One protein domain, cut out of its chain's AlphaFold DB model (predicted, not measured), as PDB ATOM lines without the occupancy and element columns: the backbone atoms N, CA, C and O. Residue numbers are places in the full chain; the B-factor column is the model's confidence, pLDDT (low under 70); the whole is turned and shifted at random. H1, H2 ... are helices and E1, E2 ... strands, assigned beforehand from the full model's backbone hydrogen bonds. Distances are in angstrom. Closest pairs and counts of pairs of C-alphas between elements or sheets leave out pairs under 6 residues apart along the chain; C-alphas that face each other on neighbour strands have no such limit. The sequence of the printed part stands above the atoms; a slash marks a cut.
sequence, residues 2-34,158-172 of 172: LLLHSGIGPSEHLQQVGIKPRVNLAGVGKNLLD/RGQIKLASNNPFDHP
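This is residues 2 to 34 and 158 to 172 of the 172 residues of a protein of Orchesella cincta (UniProt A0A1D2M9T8). There is little regular structure here: two short helices, H1 and H2, sit close together among loops, and E1 pairs with residues 159 to 160 where the two cut ends lie near each other. The loop after H2 folds back so that residues 23 to 24 pair with residues 8 to 9. The printed part has 48 residues, in the order H1, H2, E1, mixed in class with 13 residues in named elements, compact with a radius of gyration of the C-alphas of 10.1 A, spanning 29 by 23 by 15 A.

Begin at H1, residues 2 to 5; a tight link leads to H2, residues 11 to 16. They are close but not clearly touching, the closest C-alphas being Leu 4 and Leu 14, 7.0 A apart. In H2 every O i to N i+4 pair is within hydrogen-bond range; H1 is too short for such a pair. E1, residues 30 to 32, is apart from both and pairs with no named strand; its short pairing with residues 159 to 160 is antiparallel, that of 8 to 9 with 23 to 24 parallel.

Find C-alpha 2 at (-39.576, -17.187, 41.939), where H1 begins its 5.2 A. H2 runs 8.6 A, and E1 runs 5.6 A to C-alpha 32 at (-53.260, -10.598, 41.171).

C-alphas 20 and 34 are the farthest apart, 29.8 A. Residues 35 to 157 are cut out; C-alphas 34 and 158 are 8.3 A apart. The link H2 to E1 is long, and no printed residue is under 70 in pLDDT.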
ATOM      1  N   LEU A   2     -40.429 -16.045  41.582       93.62
ATOM      2  CA  LEU A   2     -39.576 -17.187  41.939       93.62
ATOM      3  C   LEU A   2     -40.157 -18.572  41.600       93.62
ATOM      4  O   LEU A   2     -39.437 -19.416  41.077       93.62
ATOM      5  N   LEU A   3     -41.455 -18.800  41.840       97.38
ATOM      6  CA  LEU A   3     -42.106 -20.072  41.493       97.38
ATOM      7  C   LEU A   3     -42.048 -20.364  39.984       97.38
ATOM      8  O   LEU A   3     -41.660 -21.466  39.602       97.38
ATOM      9  N   LEU A   4     -42.342 -19.369  39.138       97.38
ATOM     10  CA  LEU A   4     -42.278 -19.515  37.681       97.38
ATOM     11  C   LEU A   4     -40.841 -19.838  37.230       97.38
ATOM     12  O   LEU A   4     -40.640 -20.821  36.523       97.38
ATOM     13  N   HIS A   5     -39.827 -19.110  37.722       97.06
ATOM     14  CA  HIS A   5     -38.413 -19.419  37.428       97.06
ATOM     15  C   HIS A   5     -37.951 -20.777  37.980       97.06
ATOM     16  O   HIS A   5     -37.029 -21.384  37.442       97.06
ATOM     17  N   SER A   6     -38.613 -21.297  39.015       97.62
ATOM     18  CA  SER A   6     -38.346 -22.630  39.573       97.62
ATOM     19  C   SER A   6     -39.028 -23.763  38.789       97.62
ATOM     20  O   SER A   6     -38.936 -24.926  39.185       97.62
ATOM     21  N   GLY A   7     -39.725 -23.449  37.690       97.69
ATOM     22  CA  GLY A   7     -40.472 -24.416  36.885       97.69
ATOM     23  C   GLY A   7     -41.827 -24.809  37.485       97.69
ATOM     24  O   GLY A   7     -42.352 -25.873  37.157       97.69
ATOM     25  N   ILE A   8     -42.393 -23.992  38.376       98.50
ATOM     26  CA  ILE A   8     -43.700 -24.216  39.011       98.50
ATOM     27  C   ILE A   8     -44.681 -23.172  38.465       98.50
ATOM     28  O   ILE A   8     -44.617 -21.997  38.827       98.50
ATOM     29  N   GLY A   9     -45.589 -23.585  37.581       98.00
ATOM     30  CA  GLY A   9     -46.513 -22.671  36.907       98.00
ATOM     31  C   GLY A   9     -47.188 -23.274  35.676       98.00
ATOM     32  O   GLY A   9     -47.147 -24.493  35.510       98.00
ATOM     33  N   PRO A  10     -47.827 -22.462  34.815       98.19
ATOM     34  CA  PRO A  10     -48.450 -22.953  33.587       98.19
ATOM     35  C   PRO A  10     -47.392 -23.542  32.641       98.19
ATOM     36  O   PRO A  10     -46.547 -22.802  32.139       98.19
ATOM     37  N   SER A  11     -47.431 -24.856  32.386       98.06
ATOM     38  CA  SER A  11     -46.380 -25.550  31.618       98.06
ATOM     39  C   SER A  11     -46.113 -24.946  30.241       98.06
ATOM     40  O   SER A  11     -44.957 -24.832  29.852       98.06
ATOM     41  N   GLU A  12     -47.166 -24.540  29.528       97.94
ATOM     42  CA  GLU A  12     -47.050 -23.929  28.201       97.94
ATOM     43  C   GLU A  12     -46.263 -22.610  28.257       97.94
ATOM     44  O   GLU A  12     -45.296 -22.438  27.522       97.94
ATOM     45  N   HIS A  13     -46.606 -21.719  29.198       97.69
ATOM     46  CA  HIS A  13     -45.884 -20.456  29.403       97.69
ATOM     47  C   HIS A  13     -44.421 -20.699  29.785       97.69
ATOM     48  O   HIS A  13     -43.523 -20.058  29.251       97.69
ATOM     49  N   LEU A  14     -44.165 -21.644  30.696       98.31
ATOM     50  CA  LEU A  14     -42.804 -21.979  31.124       98.31
ATOM     51  C   LEU A  14     -41.948 -22.477  29.952       98.31
ATOM     52  O   LEU A  14     -40.813 -22.032  29.798       98.31
ATOM     53  N   GLN A  15     -42.503 -23.339  29.099       98.00
ATOM     54  CA  GLN A  15     -41.818 -23.819  27.896       98.00
ATOM     55  C   GLN A  15     -41.551 -22.688  26.896       98.00
ATOM     56  O   GLN A  15     -40.450 -22.631  26.353       98.00
ATOM     57  N   GLN A  16     -42.504 -21.769  26.699       97.88
ATOM     58  CA  GLN A  16     -42.352 -20.611  25.803       97.88
ATOM     59  C   GLN A  16     -41.162 -19.723  26.183       97.88
ATOM     60  O   GLN A  16     -40.471 -19.224  25.300       97.88
ATOM     61  N   VAL A  17     -40.886 -19.567  27.480       97.25
ATOM     62  CA  VAL A  17     -39.737 -18.784  27.969       97.25
ATOM     63  C   VAL A  17     -38.482 -19.630  28.218       97.25
ATOM     64  O   VAL A  17     -37.517 -19.139  28.793       97.25
ATOM     65  N   GLY A  18     -38.462 -20.904  27.807       97.50
ATOM     66  CA  GLY A  18     -37.284 -21.773  27.911       97.50
ATOM     67  C   GLY A  18     -37.025 -22.366  29.303       97.50
ATOM     68  O   GLY A  18     -35.898 -22.755  29.605       97.50
ATOM     69  N   ILE A  19     -38.044 -22.455  30.162       98.00
ATOM     70  CA  ILE A  19     -37.967 -23.085  31.487       98.00
ATOM     71  C   ILE A  19     -38.622 -24.469  31.443       98.00
ATOM     72  O   ILE A  19     -39.784 -24.620  31.068       98.00
ATOM     73  N   LYS A  20     -37.898 -25.503  31.893       98.12
ATOM     74  CA  LYS A  20     -38.442 -26.864  32.023       98.12
ATOM     75  C   LYS A  20     -39.531 -26.903  33.112       98.12
ATOM     76  O   LYS A  20     -39.197 -26.693  34.283       98.12
ATOM     77  N   PRO A  21     -40.797 -27.235  32.786       98.12
ATOM     78  CA  PRO A  21     -41.836 -27.380  33.799       98.12
ATOM     79  C   PRO A  21     -41.522 -28.546  34.743       98.12
ATOM     80  O   PRO A  21     -41.218 -29.655  34.298       98.12
ATOM     81  N   ARG A  22     -41.607 -28.295  36.051       98.25
ATOM     82  CA  ARG A  22     -41.516 -29.299  37.122       98.25
ATOM     83  C   ARG A  22     -42.893 -29.641  37.674       98.25
ATOM     84  O   ARG A  22     -43.178 -30.807  37.918       98.25
ATOM     85  N   VAL A  23     -43.741 -28.628  37.855       98.38
ATOM     86  CA  VAL A  23     -45.119 -28.784  38.335       98.38
ATOM     87  C   VAL A  23     -46.031 -27.878  37.514       98.38
ATOM     88  O   VAL A  23     -45.842 -26.662  37.491       98.38
ATOM     89  N   ASN A  24     -47.032 -28.471  36.860       98.00
ATOM     90  CA  ASN A  24     -48.031 -27.723  36.102       98.00
ATOM     91  C   ASN A  24     -49.100 -27.153  37.046       98.00
ATOM     92  O   ASN A  24     -50.037 -27.853  37.428       98.00
ATOM     93  N   LEU A  25     -48.962 -25.883  37.425       97.69
ATOM     94  CA  LEU A  25     -49.921 -25.170  38.272       97.69
ATOM     95  C   LEU A  25     -50.387 -23.894  37.574       97.69
ATOM     96  O   LEU A  25     -49.789 -22.827  37.713       97.69
ATOM     97  N   ALA A  26     -51.502 -23.998  36.849       96.31
ATOM     98  CA  ALA A  26     -52.041 -22.920  36.016       96.31
ATOM     99  C   ALA A  26     -52.457 -21.648  36.785       96.31
ATOM    100  O   ALA A  26     -52.722 -20.624  36.153       96.31
ATOM    101  N   GLY A  27     -52.557 -21.717  38.118       96.81
ATOM    102  CA  GLY A  27     -52.885 -20.586  38.988       96.81
ATOM    103  C   GLY A  27     -51.692 -19.702  39.365       96.81
ATOM    104  O   GLY A  27     -51.904 -18.561  39.768       96.81
ATOM    105  N   VAL A  28     -50.447 -20.181  39.226       98.00
ATOM    106  CA  VAL A  28     -49.263 -19.382  39.589       98.00
ATOM    107  C   VAL A  28     -49.169 -18.159  38.680       98.00
ATOM    108  O   VAL A  28     -49.224 -18.278  37.459       98.00
ATOM    109  N   GLY A  29     -49.033 -16.981  39.293       96.00
ATOM    110  CA  GLY A  29     -49.002 -15.699  38.589       96.00
ATOM    111  C   GLY A  29     -50.382 -15.138  38.238       96.00
ATOM    112  O   GLY A  29     -50.454 -14.008  37.782       96.00
ATOM    113  N   LYS A  30     -51.485 -15.861  38.464       96.75
ATOM    114  CA  LYS A  30     -52.851 -15.359  38.223       96.75
ATOM    115  C   LYS A  30     -53.484 -14.804  39.495       96.75
ATOM    116  O   LYS A  30     -52.945 -14.963  40.586       96.75
ATOM    117  N   ASN A  31     -54.668 -14.204  39.337       96.31
ATOM    118  CA  ASN A  31     -55.450 -13.646  40.437       96.31
ATOM    119  C   ASN A  31     -54.613 -12.640  41.241       96.31
ATOM    120  O   ASN A  31     -54.585 -12.696  42.465       96.31
ATOM    121  N   LEU A  32     -53.905 -11.745  40.542       96.06
ATOM    122  CA  LEU A  32     -53.260 -10.598  41.171       96.06
ATOM    123  C   LEU A  32     -54.356  -9.624  41.606       96.06
ATOM    124  O   LEU A  32     -55.202  -9.235  40.794       96.06
ATOM    125  N   LEU A  33     -54.342  -9.254  42.881       95.56
ATOM    126  CA  LEU A  33     -55.171  -8.195  43.433       95.56
ATOM    127  C   LEU A  33     -54.245  -7.114  43.955       95.56
ATOM    128  O   LEU A  33     -53.258  -7.417  44.619       95.56
ATOM    129  N   ASP A  34     -54.624  -5.878  43.686       93.44
ATOM    130  CA  ASP A  34     -54.070  -4.717  44.352       93.44
ATOM    131  C   ASP A  34     -55.198  -3.714  44.584       93.44
ATOM    132  O   ASP A  34     -56.263  -3.784  43.951       93.44
ATOM    133  N   ARG A 158     -58.898  -8.250  38.381       96.50
ATOM    134  CA  ARG A 158     -57.878  -9.279  38.603       96.50
ATOM    135  C   ARG A 158     -56.811  -9.157  37.531       96.50
ATOM    136  O   ARG A 158     -57.142  -9.076  36.351       96.50
ATOM    137  N   GLY A 159     -55.556  -9.156  37.952       96.12
ATOM    138  CA  GLY A 159     -54.401  -9.155  37.066       96.12
ATOM    139  C   GLY A 159     -53.721 -10.519  36.984       96.12
ATOM    140  O   GLY A 159     -54.136 -11.504  37.611       96.12
ATOM    141  N   GLN A 160     -52.630 -10.546  36.231       96.50
ATOM    142  CA  GLN A 160     -51.689 -11.654  36.194       96.50
ATOM    143  C   GLN A 160     -50.267 -11.124  35.995       96.50
ATOM    144  O   GLN A 160     -50.082 -10.084  35.370       96.50
ATOM    145  N   ILE A 161     -49.285 -11.868  36.491       95.44
ATOM    146  CA  ILE A 161     -47.856 -11.657  36.279       95.44
ATOM    147  C   ILE A 161     -47.326 -12.873  35.525       95.44
ATOM    148  O   ILE A 161     -47.580 -14.016  35.918       95.44
ATOM    149  N   LYS A 162     -46.595 -12.621  34.441       95.94
ATOM    150  CA  LYS A 162     -45.924 -13.638  33.630       95.94
ATOM    151  C   LYS A 162     -44.415 -13.403  33.668       95.94
ATOM    152  O   LYS A 162     -43.954 -12.457  34.287       95.94
ATOM    153  N   LEU A 163     -43.665 -14.332  33.085       97.38
ATOM    154  CA  LEU A 163     -42.250 -14.111  32.799       97.38
ATOM    155  C   LEU A 163     -42.124 -13.538  31.391       97.38
ATOM    156  O   LEU A 163     -42.670 -14.146  30.468       97.38
ATOM    157  N   ALA A 164     -41.374 -12.451  31.228       96.12
ATOM    158  CA  ALA A 164     -40.916 -11.995  29.920       96.12
ATOM    159  C   ALA A 164     -39.833 -12.924  29.337       96.12
ATOM    160  O   ALA A 164     -39.830 -13.197  28.139       96.12
ATOM    161  N   SER A 165     -38.939 -13.450  30.182       96.19
ATOM    162  CA  SER A 165     -37.839 -14.341  29.789       96.19
ATOM    163  C   SER A 165     -37.457 -15.319  30.916       96.19
ATOM    164  O   SER A 165     -38.059 -15.328  31.993       96.19
ATOM    165  N   ASN A 166     -36.449 -16.169  30.689       95.62
ATOM    166  CA  ASN A 166     -35.864 -17.006  31.741       95.62
ATOM    167  C   ASN A 166     -34.820 -16.282  32.607       95.62
ATOM    168  O   ASN A 166     -34.372 -16.868  33.597       95.62
ATOM    169  N   ASN A 167     -34.453 -15.041  32.281       95.94
ATOM    170  CA  ASN A 167     -33.527 -14.246  33.072       95.94
ATOM    171  C   ASN A 167     -34.271 -13.624  34.267       95.94
ATOM    172  O   ASN A 167     -35.159 -12.799  34.064       95.94
ATOM    173  N   PRO A 168     -33.923 -13.968  35.520       94.00
ATOM    174  CA  PRO A 168     -34.608 -13.433  36.696       94.00
ATOM    175  C   PRO A 168     -34.370 -11.933  36.932       94.00
ATOM    176  O   PRO A 168     -35.021 -11.360  37.804       94.00
ATOM    177  N   PHE A 169     -33.436 -11.313  36.202       94.88
ATOM    178  CA  PHE A 169     -33.175  -9.873  36.258       94.88
ATOM    179  C   PHE A 169     -34.004  -9.066  35.252       94.88
ATOM    180  O   PHE A 169     -34.023  -7.839  35.348       94.88
ATOM    181  N   ASP A 170     -34.691  -9.724  34.316       94.69
ATOM    182  CA  ASP A 170     -35.593  -9.039  33.394       94.69
ATOM    183  C   ASP A 170     -36.907  -8.696  34.107       94.69
ATOM    184  O   ASP A 170     -37.397  -9.444  34.962       94.69
ATOM    185  N   HIS A 171     -37.500  -7.557  33.747       91.44
ATOM    186  CA  HIS A 171     -38.810  -7.185  34.269       91.44
ATOM    187  C   HIS A 171     -39.884  -8.205  33.828       91.44
ATOM    188  O   HIS A 171     -39.852  -8.646  32.676       91.44
ATOM    189  N   PRO A 172     -40.811  -8.579  34.734       83.81
ATOM    190  CA  PRO A 172     -41.916  -9.496  34.451       83.81
ATOM    191  C   PRO A 172     -42.782  -9.127  33.247       83.81
ATOM    192  O   PRO A 172     -43.152  -7.936  33.143       83.81
TER     193      PRO A 172